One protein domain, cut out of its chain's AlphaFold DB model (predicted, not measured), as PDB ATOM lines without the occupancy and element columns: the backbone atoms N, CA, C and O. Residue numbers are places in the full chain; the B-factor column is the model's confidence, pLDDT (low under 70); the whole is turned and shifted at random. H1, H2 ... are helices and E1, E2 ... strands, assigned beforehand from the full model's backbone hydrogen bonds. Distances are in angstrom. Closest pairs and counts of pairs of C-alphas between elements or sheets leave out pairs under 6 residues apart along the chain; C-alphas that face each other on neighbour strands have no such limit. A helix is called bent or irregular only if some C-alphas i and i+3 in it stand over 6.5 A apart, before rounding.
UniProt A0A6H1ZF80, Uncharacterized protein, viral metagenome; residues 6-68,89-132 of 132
ATOM      1  N   TYR A   6     216.693 231.766 386.848       88.06
ATOM      2  CA  TYR A   6     217.847 232.052 387.678       88.06
ATOM      3  C   TYR A   6     217.494 233.108 388.715       88.06
ATOM      4  O   TYR A   6     216.679 233.997 388.457       88.06
ATOM      5  N   THR A   7     218.158 233.046 389.865       88.62
ATOM      6  CA  THR A   7     218.014 234.030 390.930       88.62
ATOM      7  C   THR A   7     219.354 234.529 391.440       88.62
ATOM      8  O   THR A   7     220.359 233.814 391.426       88.62
ATOM      9  N   ASN A   8     219.367 235.786 391.875       84.88
ATOM     10  CA  ASN A   8     220.505 236.363 392.562       84.88
ATOM     11  C   ASN A   8     220.580 235.816 393.992       84.88
ATOM     12  O   ASN A   8     219.657 236.024 394.780       84.88
ATOM     13  N   ILE A   9     221.707 235.205 394.339       81.31
ATOM     14  CA  ILE A   9     222.046 234.819 395.706       81.31
ATOM     15  C   ILE A   9     223.100 235.790 396.223       81.31
ATOM     16  O   ILE A   9     224.159 235.969 395.617       81.31
ATOM     17  N   VAL A  10     222.815 236.412 397.363       79.12
ATOM     18  CA  VAL A  10     223.790 237.228 398.086       79.12
ATOM     19  C   VAL A  10     224.658 236.322 398.955       79.12
ATOM     20  O   VAL A  10     224.157 235.593 399.803       79.12
ATOM     21  N   LEU A  11     225.969 236.414 398.755       72.19
ATOM     22  CA  LEU A  11     227.005 235.671 399.471       72.19
ATOM     23  C   LEU A  11     227.890 236.622 400.291       72.19
ATOM     24  O   LEU A  11     229.077 236.399 400.466       72.19
ATOM     25  N   SER A  12     227.368 237.759 400.727       68.06
ATOM     26  CA  SER A  12     228.129 238.731 401.512       68.06
ATOM     27  C   SER A  12     227.275 239.213 402.668       68.06
ATOM     28  O   SER A  12     226.067 239.394 402.518       68.06
ATOM     29  N   SER A  13     227.907 239.455 403.815       63.44
ATOM     30  CA  SER A  13     227.273 240.085 404.978       63.44
ATOM     31  C   SER A  13     227.016 241.585 404.772       63.44
ATOM     32  O   SER A  13     226.283 242.197 405.547       63.44
ATOM     33  N   GLY A  14     227.576 242.183 403.713       65.31
ATOM     34  CA  GLY A  14     227.387 243.587 403.347       65.31
ATOM     35  C   GLY A  14     227.080 243.781 401.858       65.31
ATOM     36  O   GLY A  14     227.884 244.415 401.167       65.31
ATOM     37  N   PRO A  15     225.944 243.273 401.338       71.44
ATOM     38  CA  PRO A  15     225.596 243.431 399.929       71.44
ATOM     39  C   PRO A  15     225.405 244.900 399.549       71.44
ATOM     40  O   PRO A  15     224.946 245.722 400.345       71.44
ATOM     41  N   CYS A  16     225.690 245.237 398.290       72.44
ATOM     42  CA  CYS A  16     225.277 246.533 397.763       72.44
ATOM     43  C   CYS A  16     223.737 246.604 397.644       72.44
ATOM     44  O   CYS A  16     223.099 245.562 397.454       72.44
ATOM     45  N   PRO A  17     223.128 247.807 397.690       76.75
ATOM     46  CA  PRO A  17     221.675 247.968 397.570       76.75
ATOM     47  C   PRO A  17     221.069 247.258 396.351       76.75
ATOM     48  O   PRO A  17     220.030 246.619 396.465       76.75
ATOM     49  N   VAL A  18     221.765 247.285 395.209       77.12
ATOM     50  CA  VAL A  18     221.327 246.630 393.964       77.12
ATOM     51  C   VAL A  18     221.292 245.103 394.105       77.12
ATOM     52  O   VAL A  18     220.378 244.459 393.602       77.12
ATOM     53  N   CYS A  19     222.267 244.501 394.796       77.75
ATOM     54  CA  CYS A  19     222.285 243.057 395.045       77.75
ATOM     55  C   CYS A  19     221.251 242.643 396.090       77.75
ATOM     56  O   CYS A  19     220.612 241.609 395.919       77.75
ATOM     57  N   ALA A  20     221.058 243.452 397.133       79.75
ATOM     58  CA  ALA A  20     220.012 243.219 398.122       79.75
ATOM     59  C   ALA A  20     218.618 243.248 397.470       79.75
ATOM     60  O   ALA A  20     217.813 242.355 397.702       79.75
ATOM     61  N   GLU A  21     218.366 244.218 396.588       83.88
ATOM     62  CA  GLU A  21     217.097 244.340 395.866       83.88
ATOM     63  C   GLU A  21     216.896 243.254 394.795       83.88
ATOM     64  O   GLU A  21     215.774 242.808 394.554       83.88
ATOM     65  N   ALA A  22     217.975 242.820 394.138       84.50
ATOM     66  CA  ALA A  22     217.927 241.745 393.151       84.50
ATOM     67  C   ALA A  22     217.724 240.357 393.785       84.50
ATOM     68  O   ALA A  22     217.277 239.439 393.099       84.50
ATOM     69  N   SER A  23     218.088 240.187 395.060       86.19
ATOM     70  CA  SER A  23     218.032 238.902 395.763       86.19
ATOM     71  C   SER A  23     216.624 238.305 395.744       86.19
ATOM     72  O   SER A  23     215.649 238.994 396.032       86.19
ATOM     73  N   GLY A  24     216.516 237.018 395.406       81.75
ATOM     74  CA  GLY A  24     215.241 236.291 395.382       81.75
ATOM     75  C   GLY A  24     214.324 236.598 394.193       81.75
ATOM     76  O   GLY A  24     213.258 236.000 394.085       81.75
ATOM     77  N   LYS A  25     214.709 237.491 393.269       89.50
ATOM     78  CA  LYS A  25     214.002 237.626 391.985       89.50
ATOM     79  C   LYS A  25     214.320 236.432 391.100       89.50
ATOM     80  O   LYS A  25     215.472 236.013 391.044       89.50
ATOM     81  N   GLU A  26     213.325 235.923 390.392       92.44
ATOM     82  CA  GLU A  26     213.484 234.828 389.438       92.44
ATOM     83  C   GLU A  26     213.231 235.356 388.032       92.44
ATOM     84  O   GLU A  26     212.184 235.940 387.762       92.44
ATOM     85  N   MET A  27     214.222 235.209 387.158       89.12
ATOM     86  CA  MET A  27     214.168 235.675 385.773       89.12
ATOM     87  C   MET A  27     215.004 234.745 384.891       89.12
ATOM     88  O   MET A  27     215.915 234.067 385.377       89.12
ATOM     89  N   THR A  28     214.740 234.716 383.589       87.94
ATOM     90  CA  THR A  28     215.623 234.031 382.634       87.94
ATOM     91  C   THR A  28     216.928 234.815 382.452       87.94
ATOM     92  O   THR A  28     217.021 235.996 382.794       87.94
ATOM     93  N   LEU A  29     217.972 234.192 381.889       81.56
ATOM     94  CA  LEU A  29     219.242 234.893 381.615       81.56
ATOM     95  C   LEU A  29     219.051 236.131 380.730       81.56
ATOM     96  O   LEU A  29     219.700 237.157 380.935       81.56
ATOM     97  N   LYS A  30     218.142 236.049 379.754       81.56
ATOM     98  CA  LYS A  30     217.840 237.156 378.844       81.56
ATOM     99  C   LYS A  30     217.188 238.323 379.583       81.56
ATOM    100  O   LYS A  30     217.525 239.476 379.327       81.56
ATOM    101  N   GLU A  31     216.275 238.021 380.497       84.88
ATOM    102  CA  GLU A  31     215.609 239.014 381.335       84.88
ATOM    103  C   GLU A  31     216.587 239.670 382.318       84.88
ATOM    104  O   GLU A  31     216.608 240.896 382.421       84.88
ATOM    105  N   TRP A  32     217.469 238.891 382.956       83.06
ATOM    106  CA  TRP A  32     218.548 239.423 383.799       83.06
ATOM    107  C   TRP A  32     219.443 240.400 383.035       83.06
ATOM    108  O   TRP A  32     219.639 241.531 383.486       83.06
ATOM    109  N   ALA A  33     219.904 240.007 381.845       77.06
ATOM    110  CA  ALA A  33     220.750 240.833 380.984       77.06
ATOM    111  C   ALA A  33     220.057 242.111 380.471       77.06
ATOM    112  O   ALA A  33     220.733 243.068 380.099       77.06
ATOM    113  N   ALA A  34     218.724 242.139 380.420       79.31
ATOM    114  CA  ALA A  34     217.956 243.325 380.038       79.31
ATOM    115  C   ALA A  34     217.556 244.195 381.242       79.31
ATOM    116  O   ALA A  34     217.197 245.362 381.077       79.31
ATOM    117  N   SER A  35     217.595 243.635 382.452       82.38
ATOM    118  CA  SER A  35     217.176 244.315 383.671       82.38
ATOM    119  C   SER A  35     218.136 245.440 384.074       82.38
ATOM    120  O   SER A  35     219.302 245.486 383.676       82.38
ATOM    121  N   ARG A  36     217.671 246.322 384.966       78.75
ATOM    122  CA  ARG A  36     218.536 247.297 385.657       78.75
ATOM    123  C   ARG A  36     219.583 246.664 386.572       78.75
ATOM    124  O   ARG A  36     220.493 247.347 387.021       78.75
ATOM    125  N   TYR A  37     219.444 245.378 386.889       78.19
ATOM    126  CA  TYR A  37     220.362 244.689 387.783       78.19
ATOM    127  C   TYR A  37     221.573 244.113 387.040       78.19
ATOM    128  O   TYR A  37     222.573 243.853 387.706       78.19
ATOM    129  N   GLY A  38     221.502 243.912 385.717       76.50
ATOM    130  CA  GLY A  38     222.490 243.141 384.948       76.50
ATOM    131  C   GLY A  38     222.553 241.676 385.381       76.50
ATOM    132  O   GLY A  38     221.631 241.199 386.036       76.50
ATOM    133  N   THR A  39     223.636 240.967 385.054       78.75
ATOM    134  CA  THR A  39     223.829 239.554 385.424       78.75
ATOM    135  C   THR A  39     224.598 239.450 386.750       78.75
ATOM    136  O   THR A  39     225.805 239.715 386.773       78.75
ATOM    137  N   PRO A  40     223.962 239.085 387.884       76.25
ATOM    138  CA  PRO A  40     224.647 238.971 389.166       76.25
ATOM    139  C   PRO A  40     225.884 238.076 389.156       76.25
ATOM    140  O   PRO A  40     225.917 237.038 388.504       76.25
ATOM    141  N   GLY A  41     226.919 238.513 389.873       68.50
ATOM    142  CA  GLY A  41     228.236 237.880 389.900       68.50
ATOM    143  C   GLY A  41     229.156 238.223 388.724       68.50
ATOM    144  O   GLY A  41     230.372 238.131 388.879       68.50
ATOM    145  N   SER A  42     228.643 238.662 387.570       69.06
ATOM    146  CA  SER A  42     229.491 238.994 386.415       69.06
ATOM    147  C   SER A  42     230.555 240.042 386.770       69.06
ATOM    148  O   SER A  42     230.240 241.089 387.334       69.06
ATOM    149  N   LYS A  43     231.814 239.815 386.362       61.44
ATOM    150  CA  LYS A  43     232.908 240.804 386.503       61.44
ATOM    151  C   LYS A  43     232.628 242.118 385.770       61.44
ATOM    152  O   LYS A  43     233.237 243.134 386.083       61.44
ATOM    153  N   LYS A  44     231.734 242.084 384.776       60.94
ATOM    154  CA  LYS A  44     231.307 243.256 383.999       60.94
ATOM    155  C   LYS A  44     230.079 243.937 384.584       60.94
ATOM    156  O   LYS A  44     229.685 245.001 384.111       60.94
ATOM    157  N   ARG A  45     229.465 243.332 385.605       65.25
ATOM    158  CA  ARG A  45     228.353 243.939 386.315       65.25
ATOM    159  C   ARG A  45     228.841 245.174 387.051       65.25
ATOM    160  O   ARG A  45     229.877 245.183 387.708       65.25
ATOM    161  N   TYR A  46     227.998 246.188 387.020       56.31
ATOM    162  CA  TYR A  46     228.119 247.419 387.776       56.31
ATOM    163  C   TYR A  46     227.919 247.203 389.296       56.31
ATOM    164  O   TYR A  46     226.972 247.710 389.897       56.31
ATOM    165  N   CYS A  47     228.802 246.471 389.974       62.12
ATOM    166  CA  CYS A  47     228.813 246.416 391.442       62.12
ATOM    167  C   CYS A  47     229.704 247.528 392.012       62.12
ATOM    168  O   CYS A  47     230.908 247.358 392.156       62.12
ATOM    169  N   CYS A  48     229.107 248.683 392.331       54.50
ATOM    170  CA  CYS A  48     229.867 249.945 392.408       54.50
ATOM    171  C   CYS A  48     229.855 250.653 393.761       54.50
ATOM    172  O   CYS A  48     230.197 251.828 393.826       54.50
ATOM    173  N   ILE A  49     229.410 250.010 394.841       51.94
ATOM    174  CA  ILE A  49     229.026 250.788 396.033       51.94
ATOM    175  C   ILE A  49     229.941 250.558 397.241       51.94
ATOM    176  O   ILE A  49     230.072 251.464 398.059       51.94
ATOM    177  N   ARG A  50     230.630 249.416 397.374       47.50
ATOM    178  CA  ARG A  50     231.519 249.157 398.526       47.50
ATOM    179  C   ARG A  50     232.659 248.219 398.146       47.50
ATOM    180  O   ARG A  50     232.496 247.018 398.303       47.50
ATOM    181  N   GLY A  51     233.737 248.790 397.602       50.00
ATOM    182  CA  GLY A  51     235.000 248.141 397.210       50.00
ATOM    183  C   GLY A  51     235.084 246.628 397.432       50.00
ATOM    184  O   GLY A  51     235.108 246.190 398.573       50.00
ATOM    185  N   ASN A  52     235.134 245.867 396.338       53.03
ATOM    186  CA  ASN A  52     235.490 244.442 396.236       53.03
ATOM    187  C   ASN A  52     234.765 243.406 397.125       53.03
ATOM    188  O   ASN A  52     234.901 242.225 396.850       53.03
ATOM    189  N   ASN A  53     233.934 243.789 398.098       53.28
ATOM    190  CA  ASN A  53     233.355 242.855 399.079       53.28
ATOM    191  C   ASN A  53     231.888 242.483 398.789       53.28
ATOM    192  O   ASN A  53     231.222 241.816 399.588       53.28
ATOM    193  N   CYS A  54     231.338 242.949 397.665       61.41
ATOM    194  CA  CYS A  54     229.982 242.610 397.247       61.41
ATOM    195  C   CYS A  54     229.978 241.265 396.510       61.41
ATOM    196  O   CYS A  54     230.047 241.222 395.283       61.41
ATOM    197  N   HIS A  55     229.859 240.170 397.257       70.44
ATOM    198  CA  HIS A  55     229.743 238.826 396.697       70.44
ATOM    199  C   HIS A  55     228.278 238.472 396.443       70.44
ATOM    200  O   HIS A  55     227.458 238.391 397.358       70.44
ATOM    201  N   CYS A  56     227.942 238.280 395.173       75.44
ATOM    202  CA  CYS A  56     226.656 237.759 394.739       75.44
ATOM    203  C   CYS A  56     226.879 236.843 393.540       75.44
ATOM    204  O   CYS A  56     227.836 237.035 392.792       75.44
ATOM    205  N   ILE A  57     226.009 235.861 393.359       77.00
ATOM    206  CA  ILE A  57     226.050 234.954 392.215       77.00
ATOM    207  C   ILE A  57     224.659 234.838 391.620       77.00
ATOM    208  O   ILE A  57     223.658 234.937 392.327       77.00
ATOM    209  N   LEU A  58     224.598 234.606 390.318       79.38
ATOM    210  CA  LEU A  58     223.365 234.217 389.663       79.38
ATOM    211  C   LEU A  58     223.343 232.685 389.560       79.38
ATOM    212  O   LEU A  58     224.238 232.080 388.978       79.38
ATOM    213  N   ALA A  59     222.340 232.057 390.165       83.06
ATOM    214  CA  ALA A  59     222.232 230.604 390.258       83.06
ATOM    215  C   ALA A  59     220.905 230.113 389.662       83.06
ATOM    216  O   ALA A  59     219.898 230.814 389.784       83.06
ATOM    217  N   PRO A  60     220.857 228.918 389.045       84.69
ATOM    218  CA  PRO A  60     219.598 228.316 388.622       84.69
ATOM    219  C   PRO A  60     218.674 228.088 389.822       84.69
ATOM    220  O   PRO A  60     219.103 227.523 390.829       84.69
ATOM    221  N   VAL A  61     217.394 228.442 389.696       85.75
ATOM    222  CA  VAL A  61     216.389 228.253 390.762       85.75
ATOM    223  C   VAL A  61     216.304 226.780 391.189       85.75
ATOM    224  O   VAL A  61     216.251 226.464 392.374       85.75
ATOM    225  N   ALA A  62     216.413 225.856 390.230       82.50
ATOM    226  CA  ALA A  62     216.411 224.415 390.490       82.50
ATOM    227  C   ALA A  62     217.589 223.921 391.359       82.50
ATOM    228  O   ALA A  62     217.515 222.834 391.925       82.50
ATOM    229  N   ALA A  63     218.671 224.699 391.475       74.88
ATOM    230  CA  ALA A  63     219.854 224.359 392.266       74.88
ATOM    231  C   ALA A  63     219.874 225.031 393.654       74.88
ATOM    232  O   ALA A  63     220.812 224.808 394.416       74.88
ATOM    233  N   LEU A  64     218.854 225.826 394.009       70.94
ATOM    234  CA  LEU A  64     218.836 226.631 395.239       70.94
ATOM    235  C   LEU A  64     219.014 225.822 396.526       70.94
ATOM    236  O   LEU A  64     219.684 226.290 397.440       70.94
ATOM    237  N   ALA A  65     218.482 224.599 396.580       67.75
ATOM    238  CA  ALA A  65     218.604 223.721 397.748       67.75
ATOM    239  C   ALA A  65     220.061 223.352 398.104       67.75
ATOM    240  O   ALA A  65     220.313 222.840 399.190       67.75
ATOM    241  N   GLN A  66     221.014 223.587 397.196       64.44
ATOM    242  CA  GLN A  66     222.437 223.300 397.395       64.44
ATOM    243  C   GLN A  66     223.217 224.498 397.956       64.44
ATOM    244  O   GLN A  66     224.383 224.348 398.319       64.44
ATOM    245  N   PHE A  67     222.603 225.683 398.022       59.88
ATOM    246  CA  PHE A  67     223.243 226.884 398.548       59.88
ATOM    247  C   PHE A  67     222.880 227.084 400.027       59.88
ATOM    248  O   PHE A  67     221.721 226.896 400.400       59.88
ATOM    249  N   PRO A  68     223.846 227.460 400.887       56.22
ATOM    250  CA  PRO A  68     223.570 227.708 402.298       56.22
ATOM    251  C   PRO A  68     222.573 228.864 402.470       56.22
ATOM    252  O   PRO A  68     222.613 229.848 401.727       56.22
ATOM    253  N   GLU A  89     228.450 232.926 381.391       53.31
ATOM    254  CA  GLU A  89     228.782 233.500 380.091       53.31
ATOM    255  C   GLU A  89     228.226 234.923 379.941       53.31
ATOM    256  O   GLU A  89     227.074 235.222 380.255       53.31
ATOM    257  N   ILE A  90     229.079 235.819 379.462       58.53
ATOM    258  CA  ILE A  90     228.785 237.243 379.375       58.53
ATOM    259  C   ILE A  90     228.026 237.528 378.085       58.53
ATOM    260  O   ILE A  90     228.526 237.283 376.988       58.53
ATOM    261  N   MET A  91     226.864 238.161 378.213       66.31
ATOM    262  CA  MET A  91     226.057 238.539 377.058       66.31
ATOM    263  C   MET A  91     226.621 239.793 376.352       66.31
ATOM    264  O   MET A  91     227.243 240.652 376.993       66.31
ATOM    265  N   PRO A  92     226.384 239.970 375.035       73.75
ATOM    266  CA  PRO A  92     226.924 241.098 374.266       73.75
ATOM    267  C   PRO A  92     226.618 242.486 374.853       73.75
ATOM    268  O   PRO A  92     227.462 243.381 374.786       73.75
ATOM    269  N   GLY A  93     225.444 242.660 375.473       73.25
ATOM    270  CA  GLY A  93     225.025 243.927 376.084       73.25
ATOM    271  C   GLY A  93     225.943 244.394 377.219       73.25
ATOM    272  O   GLY A  93     226.378 245.543 377.219       73.25
ATOM    273  N   GLU A  94     226.315 243.504 378.143       69.31
ATOM    274  CA  GLU A  94     227.212 243.846 379.259       69.31
ATOM    275  C   GLU A  94     228.637 244.138 378.777       69.31
ATOM    276  O   GLU A  94     229.302 245.040 379.283       69.31
ATOM    277  N   THR A  95     229.094 243.427 377.741       77.81
ATOM    278  CA  THR A  95     230.399 243.690 377.114       77.81
ATOM    279  C   THR A  95     230.454 245.077 376.476       77.81
ATOM    280  O   THR A  95     231.437 245.798 376.646       77.81
ATOM    281  N   MET A  96     229.395 245.467 375.764       82.06
ATOM    282  CA  MET A  96     229.289 246.797 375.167       82.06
ATOM    283  C   MET A  96     229.277 247.888 376.241       82.06
ATOM    284  O   MET A  96     229.977 248.892 376.108       82.06
ATOM    285  N   LEU A  97     228.512 247.680 377.315       80.50
ATOM    286  CA  LEU A  97     228.391 248.638 378.407       80.50
ATOM    287  C   LEU A  97     229.732 248.878 379.118       80.50
ATOM    288  O   LEU A  97     230.129 250.029 379.291       80.50
ATOM    289  N   GLU A  98     230.472 247.814 379.452       81.88
ATOM    290  CA  GLU A  98     231.808 247.921 380.058       81.88
ATOM    291  C   GLU A  98     232.767 248.738 379.175       81.88
ATOM    292  O   GLU A  98     233.480 249.625 379.653       81.88
ATOM    293  N   MET A  99     232.768 248.471 377.866       88.19
ATOM    294  CA  MET A  99     233.593 249.220 376.919       88.19
ATOM    295  C   MET A  99     233.211 250.708 376.893       88.19
ATOM    296  O   MET A  99     234.093 251.567 376.838       88.19
ATOM    297  N   LEU A 100     231.913 251.026 376.910       87.88
ATOM    298  CA  LEU A 100     231.431 252.407 376.894       87.88
ATOM    299  C   LEU A 100     231.775 253.156 378.182       87.88
ATOM    300  O   LEU A 100     232.145 254.325 378.095       87.88
ATOM    301  N   LEU A 101     231.742 252.500 379.346       83.25
ATOM    302  CA  LEU A 101     232.219 253.113 380.586       83.25
ATOM    303  C   LEU A 101     233.673 253.521 380.516       83.25
ATOM    304  O   LEU A 101     233.993 254.674 380.778       83.25
ATOM    305  N   LYS A 102     234.543 252.575 380.147       87.88
ATOM    306  CA  LYS A 102     235.987 252.817 380.079       87.88
ATOM    307  C   LYS A 102     236.289 253.978 379.133       87.88
ATOM    308  O   LYS A 102     237.116 254.832 379.435       87.88
ATOM    309  N   LYS A 103     235.572 254.047 378.005       90.69
ATOM    310  CA  LYS A 103     235.666 255.170 377.063       90.69
ATOM    311  C   LYS A 103     235.164 256.484 377.663       90.69
ATOM    312  O   LYS A 103     235.795 257.513 377.443       90.69
ATOM    313  N   TYR A 104     234.050 256.467 378.392       90.56
ATOM    314  CA  TYR A 104     233.497 257.658 379.041       90.56
ATOM    315  C   TYR A 104     234.432 258.193 380.124       90.56
ATOM    316  O   TYR A 104     234.727 259.383 380.124       90.56
ATOM    317  N   GLU A 105     234.967 257.330 380.985       86.38
ATOM    318  CA  GLU A 105     235.939 257.728 382.005       86.38
ATOM    319  C   GLU A 105     237.199 258.330 381.396       86.38
ATOM    320  O   GLU A 105     237.665 259.368 381.860       86.38
ATOM    321  N   ALA A 106     237.701 257.738 380.309       91.00
ATOM    322  CA  ALA A 106     238.873 258.248 379.612       91.00
ATOM    323  C   ALA A 106     238.630 259.589 378.889       91.00
ATOM    324  O   ALA A 106     239.546 260.405 378.817       91.00
ATOM    325  N   LYS A 107     237.432 259.821 378.323       91.69
ATOM    326  CA  LYS A 107     237.127 261.017 377.504       91.69
ATOM    327  C   LYS A 107     236.477 262.160 378.293       91.69
ATOM    328  O   LYS A 107     236.766 263.318 378.019       91.69
ATOM    329  N   VAL A 108     235.567 261.848 379.212       90.88
ATOM    330  CA  VAL A 108     234.704 262.812 379.923       90.88
ATOM    331  C   VAL A 108     235.035 262.877 381.416       90.88
ATOM    332  O   VAL A 108     234.942 263.944 382.018       90.88
ATOM    333  N   GLY A 109     235.445 261.759 382.019       87.06
ATOM    334  CA  GLY A 109     235.773 261.661 383.440       87.06
ATOM    335  C   GLY A 109     234.715 260.898 384.239       87.06
ATOM    336  O   GLY A 109     234.167 259.900 383.782       87.06
ATOM    337  N   LYS A 110     234.441 261.335 385.472       85.44
ATOM    338  CA  LYS A 110     233.633 260.567 386.435       85.44
ATOM    339  C   LYS A 110     232.242 260.207 385.890       85.44
ATOM    340  O   LYS A 110     231.477 261.085 385.496       85.44
ATOM    341  N   ILE A 111     231.885 258.923 385.960       79.31
ATOM    342  CA  ILE A 111     230.570 258.421 385.540       79.31
ATOM    343  C   ILE A 111     229.475 258.980 386.472       79.31
ATOM    344  O   ILE A 111     229.568 258.806 387.695       79.31
ATOM    345  N   PRO A 112     228.419 259.622 385.934       82.31
ATOM    346  CA  PRO A 112     227.315 260.129 386.741       82.31
ATOM    347  C   PRO A 112     226.608 259.015 387.514       82.31
ATOM    348  O   PRO A 112     226.356 257.938 386.974       82.31
ATOM    349  N   THR A 113     226.203 259.287 388.758       76.94
ATOM    350  CA  THR A 113     225.598 258.253 389.610       76.94
ATOM    351  C   THR A 113     224.299 257.682 389.041       76.94
ATOM    352  O   THR A 113     223.985 256.525 389.296       76.94
ATOM    353  N   GLN A 114     223.565 258.457 388.236       77.88
ATOM    354  CA  GLN A 114     222.332 258.012 387.581       77.88
ATOM    355  C   GLN A 114     222.528 256.822 386.629       77.88
ATOM    356  O   GLN A 114     221.610 256.023 386.480       77.88
ATOM    357  N   VAL A 115     223.716 256.662 386.027       75.69
ATOM    358  CA  VAL A 115     223.999 255.568 385.080       75.69
ATOM    359  C   VAL A 115     223.934 254.211 385.784       75.69
ATOM    360  O   VAL A 115     223.493 253.235 385.189       75.69
ATOM    361  N   TRP A 116     224.286 254.153 387.073       70.50
ATOM    362  CA  TRP A 116     224.227 252.925 387.875       70.50
ATOM    363  C   TRP A 116     222.796 252.462 388.191       70.50
ATOM    364  O   TRP A 116     222.620 251.345 388.668       70.50
ATOM    365  N   TYR A 117     221.788 253.305 387.945       68.50
ATOM    366  CA  TYR A 117     220.376 253.002 388.203       68.50
ATOM    367  C   TYR A 117     219.555 252.781 386.922       68.50
ATOM    368  O   TYR A 117     218.374 252.449 387.006       68.50
ATOM    369  N   MET A 118     220.166 252.971 385.751       78.44
ATOM    370  CA  MET A 118     219.549 252.748 384.443       78.44
ATOM    371  C   MET A 118     219.520 251.256 384.090       78.44
ATOM    372  O   MET A 118     220.356 250.476 384.547       78.44
ATOM    373  N   SER A 119     218.593 250.850 383.219       77.38
ATOM    374  CA  SER A 119     218.741 249.577 382.506       77.38
ATOM    375  C   SER A 119     220.011 249.576 381.651       77.38
ATOM    376  O   SER A 119     220.483 250.631 381.221       77.38
ATOM    377  N   ILE A 120     220.553 248.390 381.346       76.69
ATOM    378  CA  ILE A 120     221.731 248.265 380.466       76.69
ATOM    379  C   ILE A 120     221.495 248.991 379.136       76.69
ATOM    380  O   ILE A 120     222.377 249.698 378.652       76.69
ATOM    381  N   LYS A 121     220.290 248.871 378.568       82.38
ATOM    382  CA  LYS A 121     219.922 249.549 377.322       82.38
ATOM    383  C   LYS A 121     219.985 251.074 377.460       82.38
ATOM    384  O   LYS A 121     220.652 251.722 376.657       82.38
ATOM    385  N   GLU A 122     219.345 251.635 378.482       86.06
ATOM    386  CA  GLU A 122     219.341 253.085 378.735       86.06
ATOM    387  C   GLU A 122     220.751 253.617 379.017       86.06
ATOM    388  O   GLU A 122     221.132 254.669 378.505       86.06
ATOM    389  N   ALA A 123     221.558 252.872 379.779       84.12
ATOM    390  CA  ALA A 123     222.941 253.232 380.066       84.12
ATOM    391  C   ALA A 123     223.799 253.246 378.788       84.12
ATOM    392  O   ALA A 123     224.546 254.198 378.560       84.12
ATOM    393  N   ILE A 124     223.662 252.236 377.917       88.94
ATOM    394  CA  ILE A 124     224.344 252.195 376.611       88.94
ATOM    395  C   ILE A 124     223.946 253.402 375.755       88.94
ATOM    396  O   ILE A 124     224.818 254.057 375.181       88.94
ATOM    397  N   GLU A 125     222.651 253.714 375.668       92.31
ATOM    398  CA  GLU A 125     222.142 254.849 374.890       92.31
ATOM    399  C   GLU A 125     222.677 256.186 375.427       92.31
ATOM    400  O   GLU A 125     223.195 257.003 374.656       92.31
ATOM    401  N   PHE A 126     222.630 256.379 376.748       92.00
ATOM    402  CA  PHE A 126     223.154 257.562 377.427       92.00
ATOM    403  C   PHE A 126     224.652 257.760 377.152       92.00
ATOM    404  O   PHE A 126     225.066 258.827 376.691       92.00
ATOM    405  N   LEU A 127     225.463 256.724 377.387       90.06
ATOM    406  CA  LEU A 127     226.917 256.786 377.220       90.06
ATOM    407  C   LEU A 127     227.307 256.984 375.754       90.06
ATOM    408  O   LEU A 127     228.199 257.774 375.455       90.06
ATOM    409  N   THR A 128     226.610 256.324 374.825       92.12
ATOM    410  CA  THR A 128     226.849 256.490 373.384       92.12
ATOM    411  C   THR A 128     226.563 257.919 372.937       92.12
ATOM    412  O   THR A 128     227.334 258.483 372.164       92.12
ATOM    413  N   LYS A 129     225.475 258.530 373.426       92.69
ATOM    414  CA  LYS A 129     225.137 259.923 373.108       92.69
ATOM    415  C   LYS A 129     226.180 260.899 373.647       92.69
ATOM    416  O   LYS A 129     226.517 261.842 372.948       92.69
ATOM    417  N   ALA A 130     226.688 260.667 374.855       87.88
ATOM    418  CA  ALA A 130     227.681 261.539 375.477       87.88
ATOM    419  C   ALA A 130     229.104 261.380 374.903       87.88
ATOM    420  O   ALA A 130     229.940 262.260 375.085       87.88
ATOM    421  N   LEU A 131     229.393 260.255 374.241       89.50
ATOM    422  CA  LEU A 131     230.693 259.971 373.627       89.50
ATOM    423  C   LEU A 131     230.818 260.428 372.169       89.50
ATOM    424  O   LEU A 131     231.949 260.456 371.670       89.50
ATOM    425  N   LYS A 132     229.709 260.769 371.504       82.94
ATOM    426  CA  LYS A 132     229.718 261.447 370.201       82.94
ATOM    427  C   LYS A 132     230.260 262.860 370.375       82.94
ATOM    428  O   LYS A 132     231.304 263.145 369.750       82.94
TER     429      LYS A 132
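Overview. This is residues 6 to 68 and 89 to 132 of the 132 residues of an uncharacterized protein of viral metagenome (UniProt A0A6H1ZF80). Picture an elongated body in two parts: at one end a small three-stranded sheet with short helices H1 and H2 on one face and H3 on the other, and at the other end the helices H4 and H6 side by side, with short H5 packed on H6. Between the two parts winds a long stretch with no named element, residues 35 to 55. The printed part has 107 residues, with six named helices and three named strands in the order E1 H1 E2 H2 E3 H3 H4 H5 H6; the sheet runs E2 E1 E3, antiparallel, and the class is mixed, helices and strands. The whole is compact, with a radius of gyration of the C-alphas of 14.2 A, and spans 48 by 27 by 19 A.

Along the chain. Find C-alpha 6 at (217.847, 232.052, 387.678), where E1, residues 6 to 10, begins. Its neighbours are E2, residues 26 to 28, and E3, residues 56 to 60; E1 is 13.1 A long and E3 13.3 A. Near them look for H1, residues 17 to 22, H2, residues 29 to 34, and H3, residues 61 to 66, which is irregular: C-alphas 62 and 65 are 7.6 A apart. From C-alpha 92 at (226.924, 241.098, 374.266), H4 runs 22.6 A through residues 92 to 107. H5 holds residues 113 to 117, and H6, residues 120 to 131, runs 16.3 A to C-alpha 131 at (230.693, 259.971, 373.627).

Arrangement. Start at E1, the inner strand. Beside E3 you find N 7 and O 59 within hydrogen-bond range at 2.8 A, and beside E2, N 6 and O 27 at 2.8 A. H1 is on the sheet over E1, at a height of 8.1 A, and runs along the strands, at 17 degrees to E1 on the local plane; its closest C-alpha pair with E1 is Asn 8 and Ala 22, 6.0 A. H2 is on the same face, over E2; H3 is on the opposite face. E2, H2 and E3 form a split strand-helix-strand unit, two strands running the same way with E1 between them, and its crossover is right-handed. Moving outward, H2 and H6 only just touch, with 3 pairs of C-alphas within 8 A, the closest those of Ala 34 and Ile 120, 6.2 A. H4 and H6 touch at a shallow tilt of 31 degrees, the same way, with the C-alphas of Leu 97 and Ile 124 closest, 5.7 A. H5 and H6 only just touch, with 3 pairs, closest at the C-alphas of Val 115 and Ala 123, 5.6 A. Every O i to N i+4 pair is within hydrogen-bond range in H1, H2, H4 and H6; H3 has 0 of 2 and H5 0 of 1, beside 2 of 3 and 2 of 2 O i to N i+3 pairs.

Size, cuts and confidence. The two C-alphas farthest apart, those of Ala 65 and Lys 132, are 48.0 A apart. Residues 69 to 88 are not printed, and C-alphas 68 and 89 are 23.5 A apart across the cut. The link from H2 to E3, 21 residues, is long. The mean pLDDT of the printed part is 77.1, with 26 residues under 70, among them residues 41 to 54.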